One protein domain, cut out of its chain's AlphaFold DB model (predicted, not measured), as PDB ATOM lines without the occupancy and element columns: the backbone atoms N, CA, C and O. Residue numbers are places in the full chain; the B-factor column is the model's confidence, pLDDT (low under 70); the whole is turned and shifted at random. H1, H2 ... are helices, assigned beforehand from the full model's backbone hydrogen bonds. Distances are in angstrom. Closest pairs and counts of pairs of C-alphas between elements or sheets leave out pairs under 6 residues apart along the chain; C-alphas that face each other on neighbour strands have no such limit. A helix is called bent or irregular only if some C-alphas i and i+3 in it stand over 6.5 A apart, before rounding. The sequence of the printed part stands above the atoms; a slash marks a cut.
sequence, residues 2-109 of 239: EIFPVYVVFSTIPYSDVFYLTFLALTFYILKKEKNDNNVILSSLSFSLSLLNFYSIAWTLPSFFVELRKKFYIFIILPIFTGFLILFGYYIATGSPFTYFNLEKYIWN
ATOM      1  N   GLU A   2     172.538 210.309 183.936       21.67
ATOM      2  CA  GLU A   2     172.088 209.194 183.101       21.67
ATOM      3  C   GLU A   2     173.316 208.370 182.713       21.67
ATOM      4  O   GLU A   2     174.293 208.894 182.173       21.67
ATOM      5  N   ILE A   3     173.305 207.093 183.087       25.41
ATOM      6  CA  ILE A   3     174.409 206.177 182.824       25.41
ATOM      7  C   ILE A   3     174.436 205.932 181.315       25.41
ATOM      8  O   ILE A   3     173.432 205.518 180.736       25.41
ATOM      9  N   PHE A   4     175.584 206.188 180.681       27.08
ATOM     10  CA  PHE A   4     175.789 205.901 179.263       27.08
ATOM     11  C   PHE A   4     175.378 204.443 178.981       27.08
ATOM     12  O   PHE A   4     175.942 203.538 179.599       27.08
ATOM     13  N   PRO A   5     174.453 204.175 178.041       26.73
ATOM     14  CA  PRO A   5     174.009 202.812 177.734       26.73
ATOM     15  C   PRO A   5     175.173 201.888 177.365       26.73
ATOM     16  O   PRO A   5     175.185 200.715 177.717       26.73
ATOM     17  N   VAL A   6     176.210 202.451 176.738       31.25
ATOM     18  CA  VAL A   6     177.471 201.768 176.427       31.25
ATOM     19  C   VAL A   6     178.181 201.301 177.704       31.25
ATOM     20  O   VAL A   6     178.617 200.160 177.778       31.25
ATOM     21  N   TYR A   7     178.231 202.136 178.743       34.28
ATOM     22  CA  TYR A   7     178.841 201.801 180.032       34.28
ATOM     23  C   TYR A   7     178.056 200.714 180.778       34.28
ATOM     24  O   TYR A   7     178.668 199.804 181.334       34.28
ATOM     25  N   VAL A   8     176.716 200.738 180.726       29.42
ATOM     26  CA  VAL A   8     175.865 199.658 181.265       29.42
ATOM     27  C   VAL A   8     176.126 198.352 180.515       29.42
ATOM     28  O   VAL A   8     176.351 197.324 181.141       29.42
ATOM     29  N   VAL A   9     176.186 198.372 179.183       30.56
ATOM     30  CA  VAL A   9     176.443 197.169 178.372       30.56
ATOM     31  C   VAL A   9     177.828 196.570 178.655       30.56
ATOM     32  O   VAL A   9     177.942 195.357 178.814       30.56
ATOM     33  N   PHE A  10     178.865 197.402 178.810       33.62
ATOM     34  CA  PHE A  10     180.218 196.952 179.168       33.62
ATOM     35  C   PHE A  10     180.360 196.457 180.618       33.62
ATOM     36  O   PHE A  10     181.290 195.704 180.901       33.62
ATOM     37  N   SER A  11     179.468 196.862 181.529       31.91
ATOM     38  CA  SER A  11     179.523 196.499 182.958       31.91
ATOM     39  C   SER A  11     178.531 195.408 183.385       31.91
ATOM     40  O   SER A  11     178.739 194.790 184.426       31.91
ATOM     41  N   THR A  12     177.470 195.149 182.607       30.91
ATOM     42  CA  THR A  12     176.367 194.230 182.979       30.91
ATOM     43  C   THR A  12     176.297 192.936 182.169       30.91
ATOM     44  O   THR A  12     175.703 191.963 182.634       30.91
ATOM     45  N   ILE A  13     176.925 192.870 180.993       32.16
ATOM     46  CA  ILE A  13     177.194 191.585 180.338       32.16
ATOM     47  C   ILE A  13     178.361 190.961 181.115       32.16
ATOM     48  O   ILE A  13     179.341 191.677 181.328       32.16
ATOM     49  N   PRO A  14     178.284 189.691 181.575       34.78
ATOM     50  CA  PRO A  14     179.376 189.045 182.307       34.78
ATOM     51  C   PRO A  14     180.674 189.332 181.560       34.78
ATOM     52  O   PRO A  14     180.757 188.953 180.397       34.78
ATOM     53  N   TYR A  15     181.564 190.105 182.198       50.41
ATOM     54  CA  TYR A  15     182.734 190.786 181.629       50.41
ATOM     55  C   TYR A  15     183.071 190.395 180.181       50.41
ATOM     56  O   TYR A  15     183.362 189.228 179.920       50.41
ATOM     57  N   SER A  16     183.150 191.372 179.264       53.16
ATOM     58  CA  SER A  16     183.629 191.197 177.871       53.16
ATOM     59  C   SER A  16     184.880 190.315 177.758       53.16
ATOM     60  O   SER A  16     185.096 189.629 176.758       53.16
ATOM     61  N   ASP A  17     185.667 190.280 178.833       57.88
ATOM     62  CA  ASP A  17     186.844 189.451 178.983       57.88
ATOM     63  C   ASP A  17     186.596 187.953 178.745       57.88
ATOM     64  O   ASP A  17     187.417 187.271 178.138       57.88
ATOM     65  N   VAL A  18     185.427 187.434 179.135       58.25
ATOM     66  CA  VAL A  18     185.051 186.026 178.935       58.25
ATOM     67  C   VAL A  18     184.948 185.683 177.449       58.25
ATOM     68  O   VAL A  18     185.392 184.608 177.039       58.25
ATOM     69  N   PHE A  19     184.405 186.585 176.625       61.41
ATOM     70  CA  PHE A  19     184.274 186.347 175.187       61.41
ATOM     71  C   PHE A  19     185.640 186.293 174.512       61.41
ATOM     72  O   PHE A  19     185.914 185.329 173.791       61.41
ATOM     73  N   TYR A  20     186.525 187.261 174.782       73.12
ATOM     74  CA  TYR A  20     187.867 187.220 174.199       73.12
ATOM     75  C   TYR A  20     188.639 185.990 174.691       73.12
ATOM     76  O   TYR A  20     189.237 185.292 173.876       73.12
ATOM     77  N   LEU A  21     188.579 185.660 175.989       68.88
ATOM     78  CA  LEU A  21     189.276 184.498 176.551       68.88
ATOM     79  C   LEU A  21     188.770 183.186 175.948       68.88
ATOM     80  O   LEU A  21     189.567 182.286 175.684       68.88
ATOM     81  N   THR A  22     187.467 183.080 175.688       63.53
ATOM     82  CA  THR A  22     186.862 181.907 175.044       63.53
ATOM     83  C   THR A  22     187.369 181.743 173.616       63.53
ATOM     84  O   THR A  22     187.826 180.662 173.239       63.53
ATOM     85  N   PHE A  23     187.344 182.814 172.821       74.62
ATOM     86  CA  PHE A  23     187.848 182.780 171.449       74.62
ATOM     87  C   PHE A  23     189.353 182.523 171.387       74.62
ATOM     88  O   PHE A  23     189.818 181.751 170.549       74.62
ATOM     89  N   LEU A  24     190.115 183.089 172.317       78.88
ATOM     90  CA  LEU A  24     191.537 182.827 172.442       78.88
ATOM     91  C   LEU A  24     191.820 181.363 172.830       78.88
ATOM     92  O   LEU A  24     192.707 180.725 172.262       78.88
ATOM     93  N   ALA A  25     191.039 180.781 173.745       69.81
ATOM     94  CA  ALA A  25     191.146 179.366 174.097       69.81
ATOM     95  C   ALA A  25     190.825 178.453 172.900       69.81
ATOM     96  O   ALA A  25     191.551 177.488 172.643       69.81
ATOM     97  N   LEU A  26     189.788 178.787 172.126       69.38
ATOM     98  CA  LEU A  26     189.434 178.086 170.890       69.38
ATOM     99  C   LEU A  26     190.563 178.149 169.853       69.38
ATOM    100  O   LEU A  26     190.894 177.120 169.261       69.38
ATOM    101  N   THR A  27     191.220 179.303 169.689       83.88
ATOM    102  CA  THR A  27     192.397 179.459 168.817       83.88
ATOM    103  C   THR A  27     193.463 178.415 169.142       83.88
ATOM    104  O   THR A  27     193.930 177.718 168.237       83.88
ATOM    105  N   PHE A  28     193.825 178.265 170.420       83.69
ATOM    106  CA  PHE A  28     194.838 177.295 170.838       83.69
ATOM    107  C   PHE A  28     194.364 175.847 170.725       83.69
ATOM    108  O   PHE A  28     195.133 174.986 170.297       83.69
ATOM    109  N   TYR A  29     193.108 175.569 171.083       77.88
ATOM    110  CA  TYR A  29     192.529 174.231 170.983       77.88
ATOM    111  C   TYR A  29     192.547 173.711 169.539       77.88
ATOM    112  O   TYR A  29     192.975 172.583 169.288       77.88
ATOM    113  N   ILE A  30     192.154 174.553 168.578       78.88
ATOM    114  CA  ILE A  30     192.125 174.202 167.153       78.88
ATOM    115  C   ILE A  30     193.543 173.930 166.630       78.88
ATOM    116  O   ILE A  30     193.763 172.916 165.965       78.88
ATOM    117  N   LEU A  31     194.524 174.773 166.982       83.88
ATOM    118  CA  LEU A  31     195.924 174.583 166.564       83.88
ATOM    119  C   LEU A  31     196.551 173.300 167.106       83.88
ATOM    120  O   LEU A  31     197.436 172.733 166.465       83.88
ATOM    121  N   LYS A  32     196.095 172.845 168.275       76.75
ATOM    122  CA  LYS A  32     196.603 171.641 168.931       76.75
ATOM    123  C   LYS A  32     196.134 170.351 168.256       76.75
ATOM    124  O   LYS A  32     196.853 169.358 168.298       76.75
ATOM    125  N   LYS A  33     194.935 170.342 167.662       71.44
ATOM    126  CA  LYS A  33     194.317 169.123 167.118       71.44
ATOM    127  C   LYS A  33     195.043 168.626 165.869       71.44
ATOM    128  O   LYS A  33     195.478 167.482 165.824       71.44
ATOM    129  N   GLU A  34     195.181 169.489 164.868       75.44
ATOM    130  CA  GLU A  34     195.913 169.199 163.635       75.44
ATOM    131  C   GLU A  34     196.211 170.513 162.907       75.44
ATOM    132  O   GLU A  34     195.332 171.360 162.779       75.44
ATOM    133  N   LYS A  35     197.423 170.700 162.384       80.31
ATOM    134  CA  LYS A  35     197.817 171.948 161.708       80.31
ATOM    135  C   LYS A  35     197.618 171.896 160.195       80.31
ATOM    136  O   LYS A  35     198.505 172.290 159.431       80.31
ATOM    137  N   ASN A  36     196.492 171.358 159.743       88.75
ATOM    138  CA  ASN A  36     196.091 171.477 158.342       88.75
ATOM    139  C   ASN A  36     195.600 172.912 158.051       88.75
ATOM    140  O   ASN A  36     195.408 173.707 158.970       88.75
ATOM    141  N   ASP A  37     195.454 173.267 156.777       90.62
ATOM    142  CA  ASP A  37     195.166 174.658 156.398       90.62
ATOM    143  C   ASP A  37     193.781 175.107 156.889       90.62
ATOM    144  O   ASP A  37     193.641 176.223 157.383       90.62
ATOM    145  N   ASN A  38     192.795 174.203 156.892       90.12
ATOM    146  CA  ASN A  38     191.455 174.464 157.425       90.12
ATOM    147  C   ASN A  38     191.485 174.833 158.915       90.12
ATOM    148  O   ASN A  38     190.868 175.813 159.325       90.12
ATOM    149  N   ASN A  39     192.237 174.095 159.732       88.12
ATOM    150  CA  ASN A  39     192.363 174.385 161.158       88.12
ATOM    151  C   ASN A  39     193.152 175.673 161.414       88.12
ATOM    152  O   ASN A  39     192.841 176.401 162.353       88.12
ATOM    153  N   VAL A  40     194.140 176.001 160.576       94.25
ATOM    154  CA  VAL A  40     194.844 177.289 160.673       94.25
ATOM    155  C   VAL A  40     193.892 178.451 160.377       94.25
ATOM    156  O   VAL A  40     193.899 179.430 161.120       94.25
ATOM    157  N   ILE A  41     193.026 178.325 159.367       93.56
ATOM    158  CA  ILE A  41     191.994 179.327 159.046       93.56
ATOM    159  C   ILE A  41     190.969 179.445 160.182       93.56
ATOM    160  O   ILE A  41     190.652 180.552 160.605       93.56
ATOM    161  N   LEU A  42     190.480 178.328 160.731       85.81
ATOM    162  CA  LEU A  42     189.537 178.346 161.857       85.81
ATOM    163  C   LEU A  42     190.154 178.967 163.118       85.81
ATOM    164  O   LEU A  42     189.502 179.737 163.821       85.81
ATOM    165  N   SER A  43     191.425 178.673 163.392       89.19
ATOM    166  CA  SER A  43     192.162 179.286 164.496       89.19
ATOM    167  C   SER A  43     192.363 180.790 164.287       89.19
ATOM    168  O   SER A  43     192.187 181.570 165.224       89.19
ATOM    169  N   SER A  44     192.671 181.194 163.052       94.62
ATOM    170  CA  SER A  44     192.794 182.589 162.620       94.62
ATOM    171  C   SER A  44     191.485 183.358 162.811       94.62
ATOM    172  O   SER A  44     191.486 184.413 163.439       94.62
ATOM    173  N   LEU A  45     190.356 182.779 162.387       88.75
ATOM    174  CA  LEU A  45     189.018 183.333 162.602       88.75
ATOM    175  C   LEU A  45     188.731 183.518 164.097       88.75
ATOM    176  O   LEU A  45     188.297 184.585 164.521       88.75
ATOM    177  N   SER A  46     189.011 182.489 164.901       82.94
ATOM    178  CA  SER A  46     188.828 182.548 166.351       82.94
ATOM    179  C   SER A  46     189.703 183.637 166.983       82.94
ATOM    180  O   SER A  46     189.228 184.415 167.805       82.94
ATOM    181  N   PHE A  47     190.958 183.783 166.544       89.06
ATOM    182  CA  PHE A  47     191.840 184.829 167.064       89.06
ATOM    183  C   PHE A  47     191.346 186.225 166.665       89.06
ATOM    184  O   PHE A  47     191.336 187.132 167.492       89.06
ATOM    185  N   SER A  48     190.869 186.393 165.431       87.69
ATOM    186  CA  SER A  48     190.223 187.625 164.966       87.69
ATOM    187  C   SER A  48     189.005 188.008 165.808       87.69
ATOM    188  O   SER A  48     188.842 189.179 166.142       87.69
ATOM    189  N   LEU A  49     188.169 187.045 166.208       81.06
ATOM    190  CA  LEU A  49     187.036 187.307 167.104       81.06
ATOM    191  C   LEU A  49     187.498 187.752 168.500       81.06
ATOM    192  O   LEU A  49     186.907 188.663 169.079       81.06
ATOM    193  N   SER A  50     188.591 187.174 169.015       80.81
ATOM    194  CA  SER A  50     189.231 187.666 170.241       80.81
ATOM    195  C   SER A  50     189.757 189.093 170.070       80.81
ATOM    196  O   SER A  50     189.584 189.912 170.969       80.81
ATOM    197  N   LEU A  51     190.379 189.403 168.931       82.25
ATOM    198  CA  LEU A  51     190.953 190.715 168.631       82.25
ATOM    199  C   LEU A  51     189.882 191.811 168.510       82.25
ATOM    200  O   LEU A  51     190.109 192.925 168.972       82.25
ATOM    201  N   LEU A  52     188.713 191.492 167.943       78.12
ATOM    202  CA  LEU A  52     187.559 192.403 167.900       78.12
ATOM    203  C   LEU A  52     187.065 192.784 169.295       78.12
ATOM    204  O   LEU A  52     186.652 193.920 169.507       78.12
ATOM    205  N   ASN A  53     187.086 191.835 170.232       72.38
ATOM    206  CA  ASN A  53     186.658 192.080 171.605       72.38
ATOM    207  C   ASN A  53     187.740 192.801 172.423       72.38
ATOM    208  O   ASN A  53     187.425 193.646 173.254       72.38
ATOM    209  N   PHE A  54     189.014 192.466 172.193       75.88
ATOM    210  CA  PHE A  54     190.136 192.994 172.958       75.88
ATOM    211  C   PHE A  54     191.370 193.227 172.073       75.88
ATOM    212  O   PHE A  54     192.226 192.355 171.905       75.88
ATOM    213  N   TYR A  55     191.476 194.439 171.518       76.12
ATOM    214  CA  TYR A  55     192.488 194.794 170.512       76.12
ATOM    215  C   TYR A  55     193.935 194.638 171.012       76.12
ATOM    216  O   TYR A  55     194.833 194.331 170.229       76.12
ATOM    217  N   SER A  56     194.172 194.788 172.320       76.75
ATOM    218  CA  SER A  56     195.504 194.647 172.924       76.75
ATOM    219  C   SER A  56     196.081 193.232 172.790       76.75
ATOM    220  O   SER A  56     197.295 193.055 172.869       76.75
ATOM    221  N   ILE A  57     195.261 192.218 172.485       79.38
ATOM    222  CA  ILE A  57     195.766 190.871 172.194       79.38
ATOM    223  C   ILE A  57     196.620 190.821 170.916       79.38
ATOM    224  O   ILE A  57     197.400 189.882 170.744       79.38
ATOM    225  N   ALA A  58     196.545 191.845 170.052       85.38
ATOM    226  CA  ALA A  58     197.390 191.991 168.866       85.38
ATOM    227  C   ALA A  58     198.889 191.882 169.181       85.38
ATOM    228  O   ALA A  58     199.635 191.326 168.376       85.38
ATOM    229  N   TRP A  59     199.326 192.331 170.364       84.88
ATOM    230  CA  TRP A  59     200.720 192.224 170.811       84.88
ATOM    231  C   TRP A  59     201.238 190.785 170.841       84.88
ATOM    232  O   TRP A  59     202.434 190.550 170.696       84.88
ATOM    233  N   THR A  60     200.340 189.808 170.970       87.81
ATOM    234  CA  THR A  60     200.689 188.387 171.022       87.81
ATOM    235  C   THR A  60     200.825 187.740 169.642       87.81
ATOM    236  O   THR A  60     201.362 186.636 169.549       87.81
ATOM    237  N   LEU A  61     200.411 188.409 168.555       90.56
ATOM    238  CA  LEU A  61     200.473 187.882 167.183       90.56
ATOM    239  C   LEU A  61     201.851 187.327 166.777       90.56
ATOM    240  O   LEU A  61     201.885 186.240 166.190       90.56
ATOM    241  N   PRO A  62     202.988 187.977 167.111       90.88
ATOM    242  CA  PRO A  62     204.308 187.454 166.769       90.88
ATOM    243  C   PRO A  62     204.598 186.065 167.355       90.88
ATOM    244  O   PRO A  62     205.365 185.309 166.762       90.88
ATOM    245  N   SER A  63     203.964 185.676 168.471       90.69
ATOM    246  CA  SER A  63     204.160 184.337 169.047       90.69
ATOM    247  C   SER A  63     203.746 183.224 168.079       90.69
ATOM    248  O   SER A  63     204.444 182.217 167.973       90.69
ATOM    249  N   PHE A  64     202.677 183.411 167.295       91.81
ATOM    250  CA  PHE A  64     202.154 182.392 166.375       91.81
ATOM    251  C   PHE A  64     203.137 182.034 165.256       91.81
ATOM    252  O   PHE A  64     203.065 180.933 164.704       91.81
ATOM    253  N   PHE A  65     204.103 182.910 164.959       92.19
ATOM    254  CA  PHE A  65     205.185 182.610 164.025       92.19
ATOM    255  C   PHE A  65     206.041 181.420 164.492       92.19
ATOM    256  O   PHE A  65     206.442 180.592 163.670       92.19
ATOM    257  N   VAL A  66     206.258 181.282 165.807       88.62
ATOM    258  CA  VAL A  66     207.057 180.201 166.412       88.62
ATOM    259  C   VAL A  66     206.469 178.825 166.076       88.62
ATOM    260  O   VAL A  66     207.202 177.905 165.701       88.62
ATOM    261  N   GLU A  67     205.142 178.699 166.163       86.69
ATOM    262  CA  GLU A  67     204.429 177.423 166.046       86.69
ATOM    263  C   GLU A  67     203.994 177.086 164.614       86.69
ATOM    264  O   GLU A  67     204.010 175.917 164.207       86.69
ATOM    265  N   LEU A  68     203.578 178.100 163.848       89.81
ATOM    266  CA  LEU A  68     203.030 177.930 162.501       89.81
ATOM    267  C   LEU A  68     204.094 178.015 161.409       89.81
ATOM    268  O   LEU A  68     203.926 177.395 160.355       89.81
ATOM    269  N   ARG A  69     205.201 178.731 161.651       89.75
ATOM    270  CA  ARG A  69     206.313 178.920 160.707       89.75
ATOM    271  C   ARG A  69     205.803 179.283 159.309       89.75
ATOM    272  O   ARG A  69     205.223 180.344 159.116       89.75
ATOM    273  N   LYS A  70     205.944 178.369 158.340       89.69
ATOM    274  CA  LYS A  70     205.472 178.554 156.965       89.69
ATOM    275  C   LYS A  70     203.971 178.811 156.890       89.69
ATOM    276  O   LYS A  70     203.581 179.551 156.021       89.69
ATOM    277  N   LYS A  71     203.136 178.273 157.781       90.69
ATOM    278  CA  LYS A  71     201.675 178.487 157.751       90.69
ATOM    279  C   LYS A  71     201.223 179.791 158.411       90.69
ATOM    280  O   LYS A  71     200.031 180.085 158.426       90.69
ATOM    281  N   PHE A  72     202.154 180.583 158.945       94.38
ATOM    282  CA  PHE A  72     201.838 181.858 159.582       94.38
ATOM    283  C   PHE A  72     201.157 182.838 158.617       94.38
ATOM    284  O   PHE A  72     200.249 183.549 159.037       94.38
ATOM    285  N   TYR A  73     201.512 182.825 157.322       93.62
ATOM    286  CA  TYR A  73     200.856 183.693 156.334       93.62
ATOM    287  C   TYR A  73     199.357 183.397 156.204       93.62
ATOM    288  O   TYR A  73     198.579 184.320 156.024       93.62
ATOM    289  N   ILE A  74     198.938 182.134 156.343       94.44
ATOM    290  CA  ILE A  74     197.516 181.758 156.318       94.44
ATOM    291  C   ILE A  74     196.827 182.316 157.565       94.44
ATOM    292  O   ILE A  74     195.738 182.875 157.487       94.44
ATOM    293  N   PHE A  75     197.486 182.191 158.718       95.62
ATOM    294  CA  PHE A  75     196.937 182.628 159.995       95.62
ATOM    295  C   PHE A  75     196.804 184.145 160.116       95.62
ATOM    296  O   PHE A  75     195.846 184.613 160.717       95.62
ATOM    297  N   ILE A  76     197.752 184.918 159.586       95.88
ATOM    298  CA  ILE A  76     197.834 186.360 159.851       95.88
ATOM    299  C   ILE A  76     196.839 187.198 159.029       95.88
ATOM    300  O   ILE A  76     196.532 188.325 159.415       95.88
ATOM    301  N   ILE A  77     196.295 186.652 157.934       95.06
ATOM    302  CA  ILE A  77     195.398 187.380 157.020       95.06
ATOM    303  C   ILE A  77     194.154 187.908 157.745       95.06
ATOM    304  O   ILE A  77     193.881 189.106 157.667       95.06
ATOM    305  N   LEU A  78     193.417 187.051 158.467       93.44
ATOM    306  CA  LEU A  78     192.199 187.495 159.155       93.44
ATOM    307  C   LEU A  78     192.504 188.479 160.296       93.44
ATOM    308  O   LEU A  78     191.839 189.510 160.335       93.44
ATOM    309  N   PRO A  79     193.505 188.267 161.178       94.38
ATOM    310  CA  PRO A  79     193.851 189.239 162.213       94.38
ATOM    311  C   PRO A  79     194.239 190.612 161.659       94.38
ATOM    312  O   PRO A  79     193.814 191.625 162.208       94.38
ATOM    313  N   ILE A  80     194.997 190.664 160.556       95.12
ATOM    314  CA  ILE A  80     195.334 191.931 159.890       95.12
ATOM    315  C   ILE A  80     194.067 192.612 159.372       95.12
ATOM    316  O   ILE A  80     193.850 193.791 159.647       95.12
ATOM    317  N   PHE A  81     193.216 191.875 158.653       93.06
ATOM    318  CA  PHE A  81     191.961 192.417 158.132       93.06
ATOM    319  C   PHE A  81     191.062 192.940 159.258       93.06
ATOM    320  O   PHE A  81     190.524 194.040 159.169       93.06
ATOM    321  N   THR A  82     190.960 192.192 160.355       86.12
ATOM    322  CA  THR A  82     190.252 192.603 161.566       86.12
ATOM    323  C   THR A  82     190.831 193.885 162.162       86.12
ATOM    324  O   THR A  82     190.069 194.790 162.486       86.12
ATOM    325  N   GLY A  83     192.158 194.003 162.266       87.12
ATOM    326  CA  GLY A  83     192.813 195.225 162.736       87.12
ATOM    327  C   GLY A  83     192.457 196.442 161.879       87.12
ATOM    328  O   GLY A  83     192.074 197.481 162.412       87.12
ATOM    329  N   PHE A  84     192.487 196.298 160.550       91.31
ATOM    330  CA  PHE A  84     192.045 197.356 159.638       91.31
ATOM    331  C   PHE A  84     190.561 197.690 159.795       91.31
ATOM    332  O   PHE A  84     190.207 198.866 159.784       91.31
ATOM    333  N   LEU A  85     189.701 196.686 159.980       84.06
ATOM    334  CA  LEU A  85     188.267 196.888 160.182       84.06
ATOM    335  C   LEU A  85     187.979 197.674 161.470       84.06
ATOM    336  O   LEU A  85     187.140 198.572 161.451       84.06
ATOM    337  N   ILE A  86     188.713 197.399 162.554       81.62
ATOM    338  CA  ILE A  86     188.634 198.171 163.804       81.62
ATOM    339  C   ILE A  86     189.030 199.631 163.546       81.62
ATOM    340  O   ILE A  86     188.255 200.537 163.849       81.62
ATOM    341  N   LEU A  87     190.201 199.869 162.944       84.81
ATOM    342  CA  LEU A  87     190.691 201.226 162.660       84.81
ATOM    343  C   LEU A  87     189.728 202.004 161.754       84.81
ATOM    344  O   LEU A  87     189.440 203.173 162.005       84.81
ATOM    345  N   PHE A  88     189.200 201.351 160.720       84.81
ATOM    346  CA  PHE A  88     188.242 201.946 159.797       84.81
ATOM    347  C   PHE A  88     186.909 202.268 160.481       84.81
ATOM    348  O   PHE A  88     186.368 203.354 160.283       84.81
ATOM    349  N   GLY A  89     186.410 201.375 161.342       79.69
ATOM    350  CA  GLY A  89     185.222 201.627 162.157       79.69
ATOM    351  C   GLY A  89     185.389 202.848 163.066       79.69
ATOM    352  O   GLY A  89     184.519 203.719 163.089       79.69
ATOM    353  N   TYR A  90     186.537 202.971 163.743       74.38
ATOM    354  CA  TYR A  90     186.860 204.161 164.540       74.38
ATOM    355  C   TYR A  90     186.953 205.428 163.690       74.38
ATOM    356  O   TYR A  90     186.439 206.471 164.097       74.38
ATOM    357  N   TYR A  91     187.562 205.346 162.508       80.50
ATOM    358  CA  TYR A  91     187.641 206.475 161.587       80.50
ATOM    359  C   TYR A  91     186.255 206.957 161.145       80.50
ATOM    360  O   TYR A  91     185.989 208.152 161.225       80.50
ATOM    361  N   ILE A  92     185.348 206.051 160.759       80.06
ATOM    362  CA  ILE A  92     183.967 206.417 160.403       80.06
ATOM    363  C   ILE A  92     183.256 207.080 161.586       80.06
ATOM    364  O   ILE A  92     182.590 208.096 161.412       80.06
ATOM    365  N   ALA A  93     183.392 206.511 162.785       70.75
ATOM    366  CA  ALA A  93     182.654 206.973 163.955       70.75
ATOM    367  C   ALA A  93     183.176 208.300 164.529       70.75
ATOM    368  O   ALA A  93     182.410 209.048 165.130       70.75
ATOM    369  N   THR A  94     184.475 208.581 164.393       75.44
ATOM    370  CA  THR A  94     185.133 209.672 165.135       75.44
ATOM    371  C   THR A  94     185.989 210.606 164.279       75.44
ATOM    372  O   THR A  94     186.557 211.561 164.799       75.44
ATOM    373  N   GLY A  95     186.127 210.340 162.978       81.50
ATOM    374  CA  GLY A  95     186.997 211.095 162.071       81.50
ATOM    375  C   GLY A  95     188.493 210.780 162.204       81.50
ATOM    376  O   GLY A  95     189.295 211.314 161.442       81.50
ATOM    377  N   SER A  96     188.898 209.908 163.136       80.44
ATOM    378  CA  SER A  96     190.286 209.456 163.289       80.44
ATOM    379  C   SER A  96     190.354 208.001 163.771       80.44
ATOM    380  O   SER A  96     189.674 207.640 164.732       80.44
ATOM    381  N   PRO A  97     191.202 207.141 163.171       76.31
ATOM    382  CA  PRO A  97     191.378 205.766 163.645       76.31
ATOM    383  C   PRO A  97     192.100 205.706 165.003       76.31
ATOM    384  O   PRO A  97     192.106 204.666 165.654       76.31
ATOM    385  N   PHE A  98     192.705 206.819 165.436       80.69
ATOM    386  CA  PHE A  98     193.481 206.917 166.673       80.69
ATOM    387  C   PHE A  98     192.738 207.617 167.812       80.69
ATOM    388  O   PHE A  98     193.326 207.855 168.865       80.69
ATOM    389  N   THR A  99     191.458 207.957 167.631       71.25
ATOM    390  CA  THR A  99     190.678 208.670 168.653       71.25
ATOM    391  C   THR A  99     190.698 207.941 169.988       71.25
ATOM    392  O   THR A  99     190.897 208.582 171.012       71.25
ATOM    393  N   TYR A 100     190.579 206.612 169.986       66.81
ATOM    394  CA  TYR A 100     190.650 205.824 171.212       66.81
ATOM    395  C   TYR A 100     191.985 206.021 171.952       66.81
ATOM    396  O   TYR A 100     191.976 206.422 173.108       66.81
ATOM    397  N   PHE A 101     193.125 205.874 171.269       71.50
ATOM    398  CA  PHE A 101     194.452 206.090 171.867       71.50
ATOM    399  C   PHE A 101     194.670 207.535 172.336       71.50
ATOM    400  O   PHE A 101     195.341 207.782 173.337       71.50
ATOM    401  N   ASN A 102     194.086 208.510 171.637       71.25
ATOM    402  CA  ASN A 102     194.105 209.898 172.084       71.25
ATOM    403  C   ASN A 102     193.301 210.069 173.379       71.25
ATOM    404  O   ASN A 102     193.779 210.724 174.299       71.25
ATOM    405  N   LEU A 103     192.118 209.460 173.488       67.00
ATOM    406  CA  LEU A 103     191.331 209.473 174.724       67.00
ATOM    407  C   LEU A 103     192.091 208.784 175.865       67.00
ATOM    408  O   LEU A 103     192.164 209.341 176.956       67.00
ATOM    409  N   GLU A 104     192.731 207.641 175.608       66.25
ATOM    410  CA  GLU A 104     193.593 206.971 176.587       66.25
ATOM    411  C   GLU A 104     194.704 207.901 177.090       66.25
ATOM    412  O   GLU A 104     194.922 208.039 178.293       66.25
ATOM    413  N   LYS A 105     195.376 208.602 176.177       71.50
ATOM    414  CA  LYS A 105     196.454 209.527 176.524       71.50
ATOM    415  C   LYS A 105     195.960 210.760 177.282       71.50
ATOM    416  O   LYS A 105     196.582 211.152 178.260       71.50
ATOM    417  N   TYR A 106     194.886 211.404 176.832       70.50
ATOM    418  CA  TYR A 106     194.472 212.708 177.365       70.50
ATOM    419  C   TYR A 106     193.504 212.610 178.549       70.50
ATOM    420  O   TYR A 106     193.554 213.460 179.431       70.50
ATOM    421  N   ILE A 107     192.640 211.592 178.582       66.88
ATOM    422  CA  ILE A 107     191.664 211.389 179.664       66.88
ATOM    423  C   ILE A 107     192.239 210.462 180.728       66.88
ATOM    424  O   ILE A 107     192.133 210.739 181.920       66.88
ATOM    425  N   TRP A 108     192.851 209.356 180.307       62.28
ATOM    426  CA  TRP A 108     193.341 208.330 181.229       62.28
ATOM    427  C   TRP A 108     194.833 208.430 181.536       62.28
ATOM    428  O   TRP A 108     195.360 207.618 182.300       62.28
ATOM    429  N   ASN A 109     195.494 209.445 180.973       66.56
ATOM    430  CA  ASN A 109     196.917 209.710 181.127       66.56
ATOM    431  C   ASN A 109     197.783 208.469 180.851       66.56
ATOM    432  O   ASN A 109     198.759 208.216 181.558       66.56
TER     433      ASN A 109
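AT A GLANCE: This is residues 2 to 109 of the 239 residues of an uncharacterized protein of Acidianus manzaensis (UniProt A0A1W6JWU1). The long helix H5 and the helical hairpin of H2 and H3 stand roughly side by side, with H3 in the middle, while the short H4 makes the turn from H3 back towards the start of H5. H5 folds back on itself at a sharp kink near residue 70; residues 2 to 15, with H1, and residues 101 to 109, with most of H6, stick out from this body. The printed part has 108 residues with six named helices, H1 to H6 in chain order, and no named strand; its class is all helix. It is only just loose, close to compact, with a radius of gyration of the C-alphas of 16.0 A, and elongated, spanning 50 by 29 by 24 A.

IN THESE COORDINATES: H5, residues 63 to 94, is the longest helix, 31.9 A from its first C-alpha at (204.160, 184.337, 169.047) to its last at (185.133, 209.672, 165.135). It is irregular: C-alphas 67 and 70 are 9.2 A apart. H3 is residues 37 to 53, 24.6 A long, and H2 is residues 17 to 33, 24.7 A long. H4 is residues 55 to 60, 10.4 A long, and neither bent nor irregular, but only just: C-alphas 56 and 59 are 6.1 A apart. H1, residues 5 to 12, begins with C-alpha 5 at (174.009, 202.812, 177.734) and is 10.3 A long. H6, residues 99 to 106, is 10.3 A long.

HOW THE PARTS SIT: H5 has a kink of 140 degrees near residue 70, and its residues 71 to 86 alone touch H3; the closest C-alphas are those of Ser 48 and Pro 79, 4.8 A apart. The two run the same way at a steep tilt of 36 degrees, only just steep. H3 is the hub, touching H2, H4 and H5. H2 and H3 touch as a helical hairpin, at a shallow tilt of 12 degrees, opposite ways; their closest C-alphas are those of Tyr 20 and Ser 50, 4.2 A apart. H3 and H4 only just touch, only at the corner, through residues 50 to 51 of H3 alone, with 3 pairs of C-alphas within 8 A; the closest are those of Leu 51 and Ile 57, 6.0 A apart. H4 and H5 are close but not clearly touching, with the C-alphas of Tyr 55 and Gly 83 closest at 7.8 A. H5 and H6 only just touch, only at the corner, through residues 90 to 91 of H5 alone, with 3 pairs of C-alphas within 8 A; the C-alphas of Tyr 90 and Thr 99 are closest at 7.2 A, and the lines are about perpendicular at 85 degrees. H1 touches no helix, and H2 and H5 are apart. Each O i to N i+4 pair is within hydrogen-bond range in H1, H2, H3 and H6; H5 has 19 of 28, and H4 has 0 of 2 but 3 of 3 O i to N i+3 pairs.

THE WHOLE: The C-alphas of Glu 2 and Lys 70 are the two farthest apart, at 52.3 A. The body without the stretches that stand free has 85 residues and spans 42 by 27 by 19 A. The printed part has no cut, and its five links between helices are tight. The mean pLDDT of the printed part is 74.8; 28 residues are under 70, among them residues 2 to 19, and H1 has a mean of 31.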